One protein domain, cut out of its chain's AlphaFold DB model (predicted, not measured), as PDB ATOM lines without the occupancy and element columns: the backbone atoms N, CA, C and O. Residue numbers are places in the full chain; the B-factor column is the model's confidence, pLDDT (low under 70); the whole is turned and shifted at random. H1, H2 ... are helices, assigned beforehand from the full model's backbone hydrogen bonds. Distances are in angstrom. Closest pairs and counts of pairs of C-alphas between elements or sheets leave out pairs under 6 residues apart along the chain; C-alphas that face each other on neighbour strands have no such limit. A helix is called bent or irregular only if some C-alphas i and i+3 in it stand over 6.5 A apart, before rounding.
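AT A GLANCE: This is residues 2 to 115 of the 418 residues of an uncharacterized protein of Nostoc sp. CENA543 (UniProt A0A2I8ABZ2). A long helical hairpin, H3 and H4, makes one half of an elongated model; at the H2 end of H3 the short helix H2 makes a corner, and beyond it H1 sticks out with residues 2 to 18 as a free arm. After H4 comes a tail, residues 91 to 115, with no named element, whose residues 105 to 110 stick out as a free loop before the tail folds back. The printed part has 114 residues with four named helices, H1, H2, H3 and H4 along the chain, and no named strand; the class is all helix. It is only just loose, close to extended, with a radius of gyration of the C-alphas of 20.0 A and spans of 69 by 35 by 31 A.

IN THESE COORDINATES: H1 takes residues 2 to 22, from C-alpha 2 at (17.316, 2.685, -22.060), and is 30.7 A long. H2 takes residues 27 to 36; it is neither bent nor irregular, but only just: C-alphas 29 and 32 are 6.3 A apart. H3, residues 38 to 67, is the longest helix at 41.4 A and begins with C-alpha 38 at (-16.424, -2.976, -10.609). H3 is irregular, with C-alphas 40 and 43 7.6 A apart, and has a kink of 38 degrees near residue 45. H4, residues 72 to 90, is 26.9 A long and ends with C-alpha 90 at (-28.847, 3.495, -29.646).

HOW THE PARTS SIT: H1 touches H2 only just, with residue 22 alone and 3 pairs of C-alphas within 8 A; the closest C-alphas are those of Val 22 and Ile 29, 6.6 A apart. Their tilt of 69 degrees is steep, only just short of about perpendicular, and they run opposite ways. H1 and H3 are close but not clearly touching, the closest C-alphas being those of Leu 19 and Leu 40 at 7.4 A. H2 and H3 touch only at the corner by their link, only just, with 3 pairs; the closest C-alphas are those of Ala 34 and Leu 41, 7.0 A apart. H3 and H4 form a helical hairpin: they touch at a shallow tilt of 22 degrees, opposite ways, with the C-alphas of Ala 55 and Ala 85 closest at 4.1 A. H4 is apart from H1 and H2. In H4 every O i to N i+4 pair is within hydrogen-bond range; the counts are 15 of 17 in H1, 4 of 6 in H2 and 23 of 26 in H3.

THE WHOLE: The C-alphas farthest apart, those of Asn 3 and Thr 70, are 70.1 A apart. Without residues 2 to 18 and 105 to 110 the body spans 53 by 26 by 19 A. The printed part has no cut, and its three links between helices are tight. The mean pLDDT of the printed part is 72.7, with 55 residues under 70, among them residues 2 to 25 and 94 to 114.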
ATOM      1  N   LEU A   2      18.353   3.126 -21.102       46.81
ATOM      2  CA  LEU A   2      17.316   2.685 -22.060       46.81
ATOM      3  C   LEU A   2      16.578   1.371 -21.702       46.81
ATOM      4  O   LEU A   2      15.461   1.165 -22.167       46.81
ATOM      5  N   ASN A   3      17.144   0.491 -20.865       45.59
ATOM      6  CA  ASN A   3      16.531  -0.821 -20.584       45.59
ATOM      7  C   ASN A   3      15.397  -0.775 -19.536       45.59
ATOM      8  O   ASN A   3      14.528  -1.640 -19.536       45.59
ATOM      9  N   LYS A   4      15.360   0.258 -18.677       46.22
ATOM     10  CA  LYS A   4      14.245   0.485 -17.735       46.22
ATOM     11  C   LYS A   4      13.025   1.123 -18.416       46.22
ATOM     12  O   LYS A   4      11.905   0.905 -17.976       46.22
ATOM     13  N   ILE A   5      13.230   1.839 -19.525       52.28
ATOM     14  CA  ILE A   5      12.155   2.486 -20.297       52.28
ATOM     15  C   ILE A   5      11.366   1.448 -21.115       52.28
ATOM     16  O   ILE A   5      10.142   1.523 -21.170       52.28
ATOM     17  N   LYS A   6      12.028   0.416 -21.666       43.19
ATOM     18  CA  LYS A   6      11.348  -0.674 -22.397       43.19
ATOM     19  C   LYS A   6      10.346  -1.449 -21.530       43.19
ATOM     20  O   LYS A   6       9.244  -1.722 -21.990       43.19
ATOM     21  N   TRP A   7      10.687  -1.749 -20.275       43.16
ATOM     22  CA  TRP A   7       9.780  -2.460 -19.362       43.16
ATOM     23  C   TRP A   7       8.577  -1.618 -18.932       43.16
ATOM     24  O   TRP A   7       7.482  -2.157 -18.838       43.16
ATOM     25  N   VAL A   8       8.744  -0.305 -18.748       50.19
ATOM     26  CA  VAL A   8       7.637   0.611 -18.417       50.19
ATOM     27  C   VAL A   8       6.667   0.769 -19.595       50.19
ATOM     28  O   VAL A   8       5.459   0.745 -19.390       50.19
ATOM     29  N   VAL A   9       7.167   0.842 -20.833       47.44
ATOM     30  CA  VAL A   9       6.324   0.922 -22.043       47.44
ATOM     31  C   VAL A   9       5.582  -0.396 -22.315       47.44
ATOM     32  O   VAL A   9       4.419  -0.363 -22.707       47.44
ATOM     33  N   ILE A  10       6.200  -1.553 -22.052       48.06
ATOM     34  CA  ILE A  10       5.548  -2.869 -22.188       48.06
ATOM     35  C   ILE A  10       4.496  -3.092 -21.087       48.06
ATOM     36  O   ILE A  10       3.414  -3.596 -21.382       48.06
ATOM     37  N   LEU A  11       4.756  -2.669 -19.844       47.22
ATOM     38  CA  LEU A  11       3.776  -2.739 -18.748       47.22
ATOM     39  C   LEU A  11       2.583  -1.800 -18.968       47.22
ATOM     40  O   LEU A  11       1.444  -2.207 -18.759       47.22
ATOM     41  N   LEU A  12       2.824  -0.571 -19.436       45.75
ATOM     42  CA  LEU A  12       1.757   0.381 -19.758       45.75
ATOM     43  C   LEU A  12       0.965  -0.041 -21.008       45.75
ATOM     44  O   LEU A  12      -0.260   0.065 -21.014       45.75
ATOM     45  N   GLY A  13       1.633  -0.585 -22.030       48.16
ATOM     46  CA  GLY A  13       0.982  -1.141 -23.221       48.16
ATOM     47  C   GLY A  13       0.152  -2.395 -22.922       48.16
ATOM     48  O   GLY A  13      -0.961  -2.533 -23.428       48.16
ATOM     49  N   GLY A  14       0.644  -3.274 -22.042       54.06
ATOM     50  CA  GLY A  14      -0.082  -4.455 -21.566       54.06
ATOM     51  C   GLY A  14      -1.296  -4.098 -20.705       54.06
ATOM     52  O   GLY A  14      -2.371  -4.658 -20.904       54.06
ATOM     53  N   ALA A  15      -1.169  -3.118 -19.806       55.56
ATOM     54  CA  ALA A  15      -2.284  -2.637 -18.989       55.56
ATOM     55  C   ALA A  15      -3.386  -1.976 -19.835       55.56
ATOM     56  O   ALA A  15      -4.567  -2.233 -19.610       55.56
ATOM     57  N   ALA A  16      -3.017  -1.186 -20.850       56.09
ATOM     58  CA  ALA A  16      -3.976  -0.591 -21.783       56.09
ATOM     59  C   ALA A  16      -4.705  -1.651 -22.631       56.09
ATOM     60  O   ALA A  16      -5.920  -1.567 -22.811       56.09
ATOM     61  N   GLY A  17      -3.991  -2.683 -23.100       57.75
ATOM     62  CA  GLY A  17      -4.584  -3.805 -23.835       57.75
ATOM     63  C   GLY A  17      -5.545  -4.643 -22.985       57.75
ATOM     64  O   GLY A  17      -6.627  -5.002 -23.445       57.75
ATOM     65  N   VAL A  18      -5.201  -4.900 -21.719       63.88
ATOM     66  CA  VAL A  18      -6.071  -5.621 -20.773       63.88
ATOM     67  C   VAL A  18      -7.314  -4.800 -20.423       63.88
ATOM     68  O   VAL A  18      -8.415  -5.346 -20.430       63.88
ATOM     69  N   LEU A  19      -7.181  -3.488 -20.198       60.62
ATOM     70  CA  LEU A  19      -8.324  -2.591 -19.979       60.62
ATOM     71  C   LEU A  19      -9.283  -2.570 -21.177       60.62
ATOM     72  O   LEU A  19     -10.499  -2.541 -20.992       60.62
ATOM     73  N   TRP A  20      -8.752  -2.630 -22.400       63.06
ATOM     74  CA  TRP A  20      -9.561  -2.690 -23.615       63.06
ATOM     75  C   TRP A  20     -10.365  -3.995 -23.716       63.06
ATOM     76  O   TRP A  20     -11.574  -3.942 -23.936       63.06
ATOM     77  N   VAL A  21      -9.733  -5.151 -23.467       66.62
ATOM     78  CA  VAL A  21     -10.398  -6.473 -23.487       66.62
ATOM     79  C   VAL A  21     -11.457  -6.593 -22.387       66.62
ATOM     80  O   VAL A  21     -12.554  -7.093 -22.627       66.62
ATOM     81  N   VAL A  22     -11.159  -6.096 -21.186       63.72
ATOM     82  CA  VAL A  22     -12.062  -6.125 -20.023       63.72
ATOM     83  C   VAL A  22     -13.276  -5.202 -20.207       63.72
ATOM     84  O   VAL A  22     -14.347  -5.469 -19.662       63.72
ATOM     85  N   ASN A  23     -13.145  -4.148 -21.019       60.44
ATOM     86  CA  ASN A  23     -14.232  -3.223 -21.338       60.44
ATOM     87  C   ASN A  23     -15.058  -3.636 -22.576       60.44
ATOM     88  O   ASN A  23     -16.019  -2.940 -22.918       60.44
ATOM     89  N   LEU A  24     -14.740  -4.760 -23.234       65.88
ATOM     90  CA  LEU A  24     -15.507  -5.240 -24.387       65.88
ATOM     91  C   LEU A  24     -16.986  -5.468 -24.017       65.88
ATOM     92  O   LEU A  24     -17.285  -5.971 -22.930       65.88
ATOM     93  N   PRO A  25     -17.936  -5.146 -24.913       62.44
ATOM     94  CA  PRO A  25     -19.371  -5.290 -24.671       62.44
ATOM     95  C   PRO A  25     -19.844  -6.753 -24.809       62.44
ATOM     96  O   PRO A  25     -20.859  -7.017 -25.446       62.44
ATOM     97  N   TYR A  26     -19.101  -7.713 -24.243       70.06
ATOM     98  CA  TYR A  26     -19.447  -9.137 -24.258       70.06
ATOM     99  C   TYR A  26     -19.913  -9.599 -22.864       70.06
ATOM    100  O   TYR A  26     -19.132  -9.516 -21.907       70.06
ATOM    101  N   PRO A  27     -21.150 -10.119 -22.721       65.31
ATOM    102  CA  PRO A  27     -21.731 -10.471 -21.421       65.31
ATOM    103  C   PRO A  27     -20.873 -11.434 -20.589       65.31
ATOM    104  O   PRO A  27     -20.715 -11.237 -19.385       65.31
ATOM    105  N   MET A  28     -20.249 -12.426 -21.235       70.94
ATOM    106  CA  MET A  28     -19.444 -13.451 -20.551       70.94
ATOM    107  C   MET A  28     -18.141 -12.900 -19.954       70.94
ATOM    108  O   MET A  28     -17.614 -13.479 -19.010       70.94
ATOM    109  N   ILE A  29     -17.618 -11.791 -20.491       69.94
ATOM    110  CA  ILE A  29     -16.394 -11.138 -19.995       69.94
ATOM    111  C   ILE A  29     -16.750 -10.096 -18.930       69.94
ATOM    112  O   ILE A  29     -16.080 -10.000 -17.906       69.94
ATOM    113  N   ARG A  30     -17.832  -9.336 -19.133       68.88
ATOM    114  CA  ARG A  30     -18.228  -8.256 -18.218       68.88
ATOM    115  C   ARG A  30     -18.876  -8.734 -16.921       68.88
ATOM    116  O   ARG A  30     -18.706  -8.059 -15.909       68.88
ATOM    117  N   TRP A  31     -19.582  -9.867 -16.911       67.31
ATOM    118  CA  TRP A  31     -20.249 -10.370 -15.700       67.31
ATOM    119  C   TRP A  31     -19.270 -10.697 -14.553       67.31
ATOM    120  O   TRP A  31     -19.467 -10.184 -13.446       67.31
ATOM    121  N   PRO A  32     -18.167 -11.440 -14.785       70.69
ATOM    122  CA  PRO A  32     -17.139 -11.637 -13.765       70.69
ATOM    123  C   PRO A  32     -16.507 -10.314 -13.321       70.69
ATOM    124  O   PRO A  32     -16.334 -10.079 -12.128       70.69
ATOM    125  N   VAL A  33     -16.202  -9.415 -14.259       69.25
ATOM    126  CA  VAL A  33     -15.527  -8.138 -13.973       69.25
ATOM    127  C   VAL A  33     -16.396  -7.240 -13.092       69.25
ATOM    128  O   VAL A  33     -15.907  -6.711 -12.098       69.25
ATOM    129  N   ALA A  34     -17.692  -7.127 -13.388       69.50
ATOM    130  CA  ALA A  34     -18.632  -6.330 -12.604       69.50
ATOM    131  C   ALA A  34     -18.793  -6.841 -11.162       69.50
ATOM    132  O   ALA A  34     -18.934  -6.042 -10.241       69.50
ATOM    133  N   LYS A  35     -18.736  -8.165 -10.954       68.38
ATOM    134  CA  LYS A  35     -18.843  -8.792  -9.627       68.38
ATOM    135  C   LYS A  35     -17.550  -8.697  -8.812       68.38
ATOM    136  O   LYS A  35     -17.609  -8.631  -7.589       68.38
ATOM    137  N   THR A  36     -16.398  -8.726  -9.484       70.69
ATOM    138  CA  THR A  36     -15.094  -8.910  -8.825       70.69
ATOM    139  C   THR A  36     -14.298  -7.608  -8.715       70.69
ATOM    140  O   THR A  36     -13.662  -7.371  -7.692       70.69
ATOM    141  N   VAL A  37     -14.328  -6.751  -9.743       71.31
ATOM    142  CA  VAL A  37     -13.574  -5.486  -9.797       71.31
ATOM    143  C   VAL A  37     -14.392  -4.400 -10.534       71.31
ATOM    144  O   VAL A  37     -14.038  -3.986 -11.643       71.31
ATOM    145  N   PRO A  38     -15.493  -3.896  -9.940       64.94
ATOM    146  CA  PRO A  38     -16.424  -2.976 -10.609       64.94
ATOM    147  C   PRO A  38     -15.791  -1.642 -11.041       64.94
ATOM    148  O   PRO A  38     -16.268  -1.011 -11.985       64.94
ATOM    149  N   ILE A  39     -14.685  -1.228 -10.406       67.88
ATOM    150  CA  ILE A  39     -13.987   0.034 -10.706       67.88
ATOM    151  C   ILE A  39     -13.465   0.099 -12.153       67.88
ATOM    152  O   ILE A  39     -13.398   1.178 -12.734       67.88
ATOM    153  N   LEU A  40     -13.159  -1.054 -12.767       70.06
ATOM    154  CA  LEU A  40     -12.665  -1.140 -14.147       70.06
ATOM    155  C   LEU A  40     -13.745  -0.809 -15.191       70.06
ATOM    156  O   LEU A  40     -13.418  -0.515 -16.338       70.06
ATOM    157  N   LEU A  41     -15.023  -0.827 -14.799       71.31
ATOM    158  CA  LEU A  41     -16.162  -0.528 -15.670       71.31
ATOM    159  C   LEU A  41     -16.693   0.907 -15.498       71.31
ATOM    160  O   LEU A  41     -17.574   1.317 -16.257       71.31
ATOM    161  N   LEU A  42     -16.136   1.693 -14.563       68.12
ATOM    162  CA  LEU A  42     -16.562   3.074 -14.290       68.12
ATOM    163  C   LEU A  42     -16.650   3.955 -15.548       68.12
ATOM    164  O   LEU A  42     -17.694   4.579 -15.728       68.12
ATOM    165  N   PRO A  43     -15.655   3.989 -16.462       72.62
ATOM    166  CA  PRO A  43     -15.762   4.807 -17.673       72.62
ATOM    167  C   PRO A  43     -16.944   4.407 -18.568       72.62
ATOM    168  O   PRO A  43     -17.616   5.268 -19.132       72.62
ATOM    169  N   SER A  44     -17.244   3.105 -18.668       71.81
ATOM    170  CA  SER A  44     -18.399   2.622 -19.433       71.81
ATOM    171  C   SER A  44     -19.721   2.996 -18.769       71.81
ATOM    172  O   SER A  44     -20.676   3.294 -19.480       71.81
ATOM    173  N   TYR A  45     -19.792   2.970 -17.437       74.06
ATOM    174  CA  TYR A  45     -20.990   3.374 -16.704       74.06
ATOM    175  C   TYR A  45     -21.224   4.881 -16.765       74.06
ATOM    176  O   TYR A  45     -22.363   5.292 -16.946       74.06
ATOM    177  N   ILE A  46     -20.167   5.696 -16.707       75.88
ATOM    178  CA  ILE A  46     -20.248   7.154 -16.895       75.88
ATOM    179  C   ILE A  46     -20.743   7.488 -18.306       75.88
ATOM    180  O   ILE A  46     -21.619   8.330 -18.475       75.88
ATOM    181  N   ASN A  47     -20.231   6.802 -19.331       81.12
ATOM    182  CA  ASN A  47     -20.720   6.995 -20.693       81.12
ATOM    183  C   ASN A  47     -22.201   6.593 -20.833       81.12
ATOM    184  O   ASN A  47     -22.971   7.268 -21.509       81.12
ATOM    185  N   MET A  48     -22.616   5.502 -20.188       77.56
ATOM    186  CA  MET A  48     -24.003   5.032 -20.215       77.56
ATOM    187  C   MET A  48     -24.958   5.968 -19.454       77.56
ATOM    188  O   MET A  48     -26.014   6.282 -19.995       77.56
ATOM    189  N   ASP A  49     -24.572   6.450 -18.260       78.94
ATOM    190  CA  ASP A  49     -25.248   7.536 -17.516       78.94
ATOM    191  C   ASP A  49     -25.526   8.695 -18.461       78.94
ATOM    192  O   ASP A  49     -26.674   9.094 -18.649       78.94
ATOM    193  N   HIS A  50     -24.451   9.197 -19.069       85.69
ATOM    194  CA  HIS A  50     -24.482  10.408 -19.858       85.69
ATOM    195  C   HIS A  50     -25.423  10.260 -21.052       85.69
ATOM    196  O   HIS A  50     -26.310  11.090 -21.237       85.69
ATOM    197  N   ASN A  51     -25.292   9.165 -21.811       87.75
ATOM    198  CA  ASN A  51     -26.189   8.875 -22.929       87.75
ATOM    199  C   ASN A  51     -27.642   8.729 -22.454       87.75
ATOM    200  O   ASN A  51     -28.542   9.261 -23.096       87.75
ATOM    201  N   TYR A  52     -27.903   8.066 -21.326       85.69
ATOM    202  CA  TYR A  52     -29.268   7.922 -20.828       85.69
ATOM    203  C   TYR A  52     -29.872   9.262 -20.369       85.69
ATOM    204  O   TYR A  52     -30.969   9.610 -20.804       85.69
ATOM    205  N   ARG A  53     -29.153  10.063 -19.568       87.62
ATOM    206  CA  ARG A  53     -29.603  11.407 -19.152       87.62
ATOM    207  C   ARG A  53     -29.862  12.303 -20.350       87.62
ATOM    208  O   ARG A  53     -30.915  12.929 -20.422       87.62
ATOM    209  N   GLU A  54     -28.928  12.344 -21.296       92.81
ATOM    210  CA  GLU A  54     -29.080  13.132 -22.514       92.81
ATOM    211  C   GLU A  54     -30.234  12.618 -23.378       92.81
ATOM    212  O   GLU A  54     -30.945  13.418 -23.983       92.81
ATOM    213  N   ALA A  55     -30.472  11.306 -23.444       93.25
ATOM    214  CA  ALA A  55     -31.629  10.758 -24.142       93.25
ATOM    215  C   ALA A  55     -32.946  11.251 -23.531       93.25
ATOM    216  O   ALA A  55     -33.795  11.752 -24.265       93.25
ATOM    217  N   ILE A  56     -33.100  11.154 -22.208       92.06
ATOM    218  CA  ILE A  56     -34.312  11.599 -21.508       92.06
ATOM    219  C   ILE A  56     -34.494  13.114 -21.624       92.06
ATOM    220  O   ILE A  56     -35.572  13.566 -21.998       92.06
ATOM    221  N   HIS A  57     -33.435  13.895 -21.415       93.94
ATOM    222  CA  HIS A  57     -33.474  15.349 -21.550       93.94
ATOM    223  C   HIS A  57     -33.862  15.792 -22.971       93.94
ATOM    224  O   HIS A  57     -34.729  16.647 -23.152       93.94
ATOM    225  N   ASN A  58     -33.269  15.189 -24.008       96.81
ATOM    226  CA  ASN A  58     -33.639  15.503 -25.388       96.81
ATOM    227  C   ASN A  58     -35.057  15.006 -25.733       96.81
ATOM    228  O   ASN A  58     -35.741  15.675 -26.504       96.81
ATOM    229  N   LEU A  59     -35.525  13.893 -25.151       95.44
ATOM    230  CA  LEU A  59     -36.917  13.437 -25.277       95.44
ATOM    231  C   LEU A  59     -37.908  14.421 -24.656       95.44
ATOM    232  O   LEU A  59     -38.927  14.712 -25.269       95.44
ATOM    233  N   GLU A  60     -37.619  14.946 -23.467       92.94
ATOM    234  CA  GLU A  60     -38.461  15.943 -22.798       92.94
ATOM    235  C   GLU A  60     -38.541  17.241 -23.601       92.94
ATOM    236  O   GLU A  60     -39.633  17.750 -23.849       92.94
ATOM    237  N   GLN A  61     -37.398  17.737 -24.085       94.94
ATOM    238  CA  GLN A  61     -37.369  18.912 -24.957       94.94
ATOM    239  C   GLN A  61     -38.138  18.673 -26.259       94.94
ATOM    240  O   GLN A  61     -38.873  19.550 -26.710       94.94
ATOM    241  N   ALA A  62     -37.981  17.495 -26.866       96.12
ATOM    242  CA  ALA A  62     -38.737  17.130 -28.052       96.12
ATOM    243  C   ALA A  62     -40.243  17.107 -27.782       96.12
ATOM    244  O   ALA A  62     -40.998  17.712 -28.536       96.12
ATOM    245  N   ASP A  63     -40.684  16.463 -26.701       91.06
ATOM    246  CA  ASP A  63     -42.099  16.408 -26.337       91.06
ATOM    247  C   ASP A  63     -42.679  17.806 -26.116       91.06
ATOM    248  O   ASP A  63     -43.784  18.087 -26.576       91.06
ATOM    249  N   GLN A  64     -41.943  18.701 -25.454       91.19
ATOM    250  CA  GLN A  64     -42.391  20.076 -25.256       91.19
ATOM    251  C   GLN A  64     -42.562  20.806 -26.596       91.19
ATOM    252  O   GLN A  64     -43.612  21.395 -26.846       91.19
ATOM    253  N   LEU A  65     -41.560  20.720 -27.473       93.50
ATOM    254  CA  LEU A  65     -41.566  21.388 -28.777       93.50
ATOM    255  C   LEU A  65     -42.648  20.845 -29.719       93.50
ATOM    256  O   LEU A  65     -43.252  21.616 -30.459       93.50
ATOM    257  N   ILE A  66     -42.915  19.538 -29.693       91.44
ATOM    258  CA  ILE A  66     -43.891  18.902 -30.585       91.44
ATOM    259  C   ILE A  66     -45.320  19.066 -30.066       91.44
ATOM    260  O   ILE A  66     -46.194  19.524 -30.807       91.44
ATOM    261  N   ASN A  67     -45.569  18.761 -28.790       85.56
ATOM    262  CA  ASN A  67     -46.925  18.797 -28.234       85.56
ATOM    263  C   ASN A  67     -47.455  20.230 -28.063       85.56
ATOM    264  O   ASN A  67     -48.669  20.442 -28.088       85.56
ATOM    265  N   GLN A  68     -46.563  21.215 -27.916       86.75
ATOM    266  CA  GLN A  68     -46.901  22.639 -27.808       86.75
ATOM    267  C   GLN A  68     -46.412  23.443 -29.019       86.75
ATOM    268  O   GLN A  68     -46.178  24.644 -28.907       86.75
ATOM    269  N   SER A  69     -46.257  22.791 -30.175       88.94
ATOM    270  CA  SER A  69     -45.788  23.452 -31.392       88.94
ATOM    271  C   SER A  69     -46.693  24.621 -31.783       88.94
ATOM    272  O   SER A  69     -47.922  24.510 -31.846       88.94
ATOM    273  N   THR A  70     -46.060  25.757 -32.062       88.31
ATOM    274  CA  THR A  70     -46.719  26.974 -32.557       88.31
ATOM    275  C   THR A  70     -46.266  27.334 -33.965       88.31
ATOM    276  O   THR A  70     -46.952  28.073 -34.671       88.31
ATOM    277  N   SER A  71     -45.128  26.785 -34.393       92.31
ATOM    278  CA  SER A  71     -44.508  27.056 -35.681       92.31
ATOM    279  C   SER A  71     -43.867  25.800 -36.289       92.31
ATOM    280  O   SER A  71     -43.505  24.870 -35.564       92.31
ATOM    281  N   PRO A  72     -43.647  25.777 -37.616       92.38
ATOM    282  CA  PRO A  72     -42.853  24.729 -38.262       92.38
ATOM    283  C   PRO A  72     -41.441  24.572 -37.677       92.38
ATOM    284  O   PRO A  72     -40.909  23.463 -37.655       92.38
ATOM    285  N   ALA A  73     -40.849  25.661 -37.170       94.06
ATOM    286  CA  ALA A  73     -39.524  25.643 -36.556       94.06
ATOM    287  C   ALA A  73     -39.502  24.822 -35.254       94.06
ATOM    288  O   ALA A  73     -38.532  24.106 -35.004       94.06
ATOM    289  N   ASP A  74     -40.584  24.851 -34.469       93.81
ATOM    290  CA  ASP A  74     -40.716  24.021 -33.263       93.81
ATOM    291  C   ASP A  74     -40.707  22.531 -33.630       93.81
ATOM    292  O   ASP A  74     -40.039  21.723 -32.986       93.81
ATOM    293  N   ILE A  75     -41.382  22.175 -34.726       93.62
ATOM    294  CA  ILE A  75     -41.465  20.799 -35.235       93.62
ATOM    295  C   ILE A  75     -40.113  20.321 -35.751       93.62
ATOM    296  O   ILE A  75     -39.696  19.188 -35.499       93.62
ATOM    297  N   GLU A  76     -39.401  21.186 -36.468       94.12
ATOM    298  CA  GLU A  76     -38.055  20.891 -36.933       94.12
ATOM    299  C   GLU A  76     -37.097  20.681 -35.763       94.12
ATOM    300  O   GLU A  76     -36.441  19.637 -35.696       94.12
ATOM    301  N   ARG A  77     -37.084  21.611 -34.802       96.19
ATOM    302  CA  ARG A  77     -36.224  21.535 -33.624       96.19
ATOM    303  C   ARG A  77     -36.561  20.334 -32.746       96.19
ATOM    304  O   ARG A  77     -35.654  19.638 -32.294       96.19
ATOM    305  N   GLY A  78     -37.844  20.047 -32.541       95.56
ATOM    306  CA  GLY A  78     -38.302  18.848 -31.846       95.56
ATOM    307  C   GLY A  78     -37.841  17.578 -32.561       95.56
ATOM    308  O   GLY A  78     -37.291  16.680 -31.930       95.56
ATOM    309  N   GLY A  79     -37.933  17.536 -33.892       96.00
ATOM    310  CA  GLY A  79     -37.415  16.434 -34.704       96.00
ATOM    311  C   GLY A  79     -35.902  16.225 -34.577       96.00
ATOM    312  O   GLY A  79     -35.443  15.085 -34.503       96.00
ATOM    313  N   GLU A  80     -35.109  17.296 -34.514       97.44
ATOM    314  CA  GLU A  80     -33.670  17.202 -34.218       97.44
ATOM    315  C   GLU A  80     -33.411  16.616 -32.828       97.44
ATOM    316  O   GLU A  80     -32.534  15.764 -32.666       97.44
ATOM    317  N   LYS A  81     -34.197  17.039 -31.833       97.81
ATOM    318  CA  LYS A  81     -34.093  16.566 -30.450       97.81
ATOM    319  C   LYS A  81     -34.438  15.089 -30.318       97.81
ATOM    320  O   LYS A  81     -33.676  14.353 -29.697       97.81
ATOM    321  N   VAL A  82     -35.486  14.613 -30.992       97.38
ATOM    322  CA  VAL A  82     -35.797  13.175 -31.043       97.38
ATOM    323  C   VAL A  82     -34.682  12.385 -31.717       97.38
ATOM    324  O   VAL A  82     -34.305  11.327 -31.222       97.38
ATOM    325  N   LYS A  83     -34.099  12.897 -32.810       97.50
ATOM    326  CA  LYS A  83     -32.952  12.243 -33.462       97.50
ATOM    327  C   LYS A  83     -31.742  12.160 -32.531       97.50
ATOM    328  O   LYS A  83     -31.071  11.131 -32.508       97.50
ATOM    329  N   ALA A  84     -31.459  13.217 -31.768       97.00
ATOM    330  CA  ALA A  84     -30.398  13.211 -30.763       97.00
ATOM    331  C   ALA A  84     -30.689  12.190 -29.651       97.00
ATOM    332  O   ALA A  84     -29.828  11.372 -29.335       97.00
ATOM    333  N   ALA A  85     -31.920  12.165 -29.134       96.56
ATOM    334  CA  ALA A  85     -32.337  11.186 -28.140       96.56
ATOM    335  C   ALA A  85     -32.220   9.744 -28.647       96.56
ATOM    336  O   ALA A  85     -31.691   8.889 -27.945       96.56
ATOM    337  N   LYS A  86     -32.647   9.480 -29.886       96.75
ATOM    338  CA  LYS A  86     -32.522   8.175 -30.540       96.75
ATOM    339  C   LYS A  86     -31.071   7.721 -30.625       96.75
ATOM    340  O   LYS A  86     -30.772   6.618 -30.190       96.75
ATOM    341  N   ARG A  87     -30.164   8.591 -31.087       96.75
ATOM    342  CA  ARG A  87     -28.718   8.299 -31.122       96.75
ATOM    343  C   ARG A  87     -28.180   7.945 -29.737       96.75
ATOM    344  O   ARG A  87     -27.441   6.977 -29.604       96.75
ATOM    345  N   ASN A  88     -28.577   8.697 -28.713       93.88
ATOM    346  CA  ASN A  88     -28.159   8.434 -27.340       93.88
ATOM    347  C   ASN A  88     -28.708   7.096 -26.815       93.88
ATOM    348  O   ASN A  88     -27.962   6.348 -26.191       93.88
ATOM    349  N   LEU A  89     -29.967   6.751 -27.111       91.19
ATOM    350  CA  LEU A  89     -30.541   5.441 -26.772       91.19
ATOM    351  C   LEU A  89     -29.874   4.295 -27.544       91.19
ATOM    352  O   LEU A  89     -29.659   3.228 -26.978       91.19
ATOM    353  N   ASP A  90     -29.524   4.497 -28.814       90.69
ATOM    354  CA  ASP A  90     -28.847   3.495 -29.646       90.69
ATOM    355  C   ASP A  90     -27.416   3.207 -29.166       90.69
ATOM    356  O   ASP A  90     -26.916   2.097 -29.347       90.69
ATOM    357  N   ASN A  91     -26.786   4.171 -28.488       88.88
ATOM    358  CA  ASN A  91     -25.493   4.003 -27.825       88.88
ATOM    359  C   ASN A  91     -25.581   3.242 -26.488       88.88
ATOM    360  O   ASN A  91     -24.542   2.927 -25.899       88.88
ATOM    361  N   LEU A  92     -26.785   2.936 -25.988       83.75
ATOM    362  CA  LEU A  92     -26.958   2.140 -24.774       83.75
ATOM    363  C   LEU A  92     -26.856   0.637 -25.101       83.75
ATOM    364  O   LEU A  92     -27.553   0.136 -25.987       83.75
ATOM    365  N   PRO A  93     -26.019  -0.131 -24.384       74.94
ATOM    366  CA  PRO A  93     -25.876  -1.563 -24.624       74.94
ATOM    367  C   PRO A  93     -27.135  -2.334 -24.186       74.94
ATOM    368  O   PRO A  93     -27.370  -2.535 -22.999       74.94
ATOM    369  N   VAL A  94     -27.922  -2.830 -25.147       67.19
ATOM    370  CA  VAL A  94     -29.215  -3.513 -24.900       67.19
ATOM    371  C   VAL A  94     -29.079  -4.772 -24.028       67.19
ATOM    372  O   VAL A  94     -29.929  -5.045 -23.186       67.19
ATOM    373  N   TRP A  95     -27.980  -5.520 -24.170       62.97
ATOM    374  CA  TRP A  95     -27.712  -6.739 -23.392       62.97
ATOM    375  C   TRP A  95     -27.508  -6.474 -21.886       62.97
ATOM    376  O   TRP A  95     -27.573  -7.409 -21.089       62.97
ATOM    377  N   PHE A  96     -27.268  -5.218 -21.486       58.56
ATOM    378  CA  PHE A  96     -27.077  -4.818 -20.089       58.56
ATOM    379  C   PHE A  96     -28.410  -4.674 -19.328       58.56
ATOM    380  O   PHE A  96     -28.449  -4.827 -18.111       58.56
ATOM    381  N   LEU A  97     -29.522  -4.450 -20.039       60.03
ATOM    382  CA  LEU A  97     -30.798  -4.041 -19.444       60.03
ATOM    383  C   LEU A  97     -31.525  -5.184 -18.722       60.03
ATOM    384  O   LEU A  97     -32.113  -4.959 -17.670       60.03
ATOM    385  N   GLY A  98     -31.447  -6.414 -19.242       54.88
ATOM    386  CA  GLY A  98     -32.123  -7.583 -18.661       54.88
ATOM    387  C   GLY A  98     -31.351  -8.291 -17.545       54.88
ATOM    388  O   GLY A  98     -31.926  -9.134 -16.861       54.88
ATOM    389  N   TYR A  99     -30.064  -7.967 -17.357       55.66
ATOM    390  CA  TYR A  99     -29.192  -8.718 -16.452       55.66
ATOM    391  C   TYR A  99     -28.539  -7.919 -15.314       55.66
ATOM    392  O   TYR A  99     -27.992  -8.618 -14.484       55.66
ATOM    393  N   TYR A 100     -28.594  -6.569 -15.211       55.78
ATOM    394  CA  TYR A 100     -28.528  -5.761 -13.948       55.78
ATOM    395  C   TYR A 100     -28.476  -4.236 -14.240       55.78
ATOM    396  O   TYR A 100     -27.731  -3.827 -15.125       55.78
ATOM    397  N   PRO A 101     -29.166  -3.364 -13.468       54.91
ATOM    398  CA  PRO A 101     -28.498  -2.698 -12.325       54.91
ATOM    399  C   PRO A 101     -29.402  -2.551 -11.082       54.91
ATOM    400  O   PRO A 101     -30.615  -2.487 -11.225       54.91
ATOM    401  N   GLN A 102     -28.849  -2.478  -9.858       50.88
ATOM    402  CA  GLN A 102     -29.554  -2.057  -8.626       50.88
ATOM    403  C   GLN A 102     -28.823  -0.886  -7.941       50.88
ATOM    404  O   GLN A 102     -27.604  -0.803  -7.994       50.88
ATOM    405  N   THR A 103     -29.603   0.048  -7.389       58.53
ATOM    406  CA  THR A 103     -29.298   1.468  -7.106       58.53
ATOM    407  C   THR A 103     -28.249   1.784  -6.026       58.53
ATOM    408  O   THR A 103     -28.087   1.000  -5.099       58.53
ATOM    409  N   TYR A 104     -27.827   3.074  -6.062       51.22
ATOM    410  CA  TYR A 104     -27.648   4.030  -4.925       51.22
ATOM    411  C   TYR A 104     -26.399   3.804  -4.043       51.22
ATOM    412  O   TYR A 104     -26.079   2.669  -3.748       51.22
ATOM    413  N   CYS A 105     -25.545   4.745  -3.613       53.06
ATOM    414  CA  CYS A 105     -25.598   6.079  -2.961       53.06
ATOM    415  C   CYS A 105     -25.036   5.950  -1.529       53.06
ATOM    416  O   CYS A 105     -25.487   5.072  -0.801       53.06
ATOM    417  N   ASN A 106     -24.177   6.886  -1.089       46.03
ATOM    418  CA  ASN A 106     -24.212   7.563   0.233       46.03
ATOM    419  C   ASN A 106     -23.112   8.656   0.328       46.03
ATOM    420  O   ASN A 106     -22.538   8.973  -0.705       46.03
ATOM    421  N   LEU A 107     -22.890   9.238   1.526       37.28
ATOM    422  CA  LEU A 107     -22.615  10.652   1.904       37.28
ATOM    423  C   LEU A 107     -21.852  11.611   0.953       37.28
ATOM    424  O   LEU A 107     -21.953  12.811   1.170       37.28
ATOM    425  N   PHE A 108     -21.172  11.163  -0.106       46.97
ATOM    426  CA  PHE A 108     -20.655  12.038  -1.174       46.97
ATOM    427  C   PHE A 108     -20.858  11.526  -2.630       46.97
ATOM    428  O   PHE A 108     -20.330  12.130  -3.558       46.97
ATOM    429  N   GLY A 109     -21.686  10.491  -2.863       55.19
ATOM    430  CA  GLY A 109     -22.352  10.200  -4.152       55.19
ATOM    431  C   GLY A 109     -22.306   8.742  -4.652       55.19
ATOM    432  O   GLY A 109     -21.297   8.068  -4.488       55.19
ATOM    433  N   CYS A 110     -23.394   8.275  -5.296       53.16
ATOM    434  CA  CYS A 110     -23.448   7.176  -6.296       53.16
ATOM    435  C   CYS A 110     -24.883   7.013  -6.856       53.16
ATOM    436  O   CYS A 110     -25.769   6.726  -6.070       53.16
ATOM    437  N   THR A 111     -25.152   7.051  -8.168       54.69
ATOM    438  CA  THR A 111     -26.399   6.470  -8.746       54.69
ATOM    439  C   THR A 111     -26.080   5.797 -10.091       54.69
ATOM    440  O   THR A 111     -25.167   6.256 -10.762       54.69
ATOM    441  N   TRP A 112     -26.608   4.597 -10.390       57.19
ATOM    442  CA  TRP A 112     -27.727   4.389 -11.336       57.19
ATOM    443  C   TRP A 112     -28.588   3.152 -11.081       57.19
ATOM    444  O   TRP A 112     -28.081   2.090 -10.723       57.19
ATOM    445  N   LYS A 113     -29.871   3.267 -11.453       55.22
ATOM    446  CA  LYS A 113     -30.686   2.171 -11.999       55.22
ATOM    447  C   LYS A 113     -31.389   2.679 -13.254       55.22
ATOM    448  O   LYS A 113     -31.969   3.755 -13.219       55.22
ATOM    449  N   PHE A 114     -31.302   1.898 -14.317       65.19
ATOM    450  CA  PHE A 114     -32.042   2.045 -15.557       65.19
ATOM    451  C   PHE A 114     -32.594   0.661 -15.884       65.19
ATOM    452  O   PHE A 114     -31.840  -0.316 -15.860       65.19
ATOM    453  N   THR A 115     -33.900   0.559 -16.079       72.50
ATOM    454  CA  THR A 115     -34.597  -0.715 -16.297       72.50
ATOM    455  C   THR A 115     -34.838  -0.974 -17.785       72.50
ATOM    456  O   THR A 115     -34.846  -0.042 -18.592       72.50
TER     457      THR A 115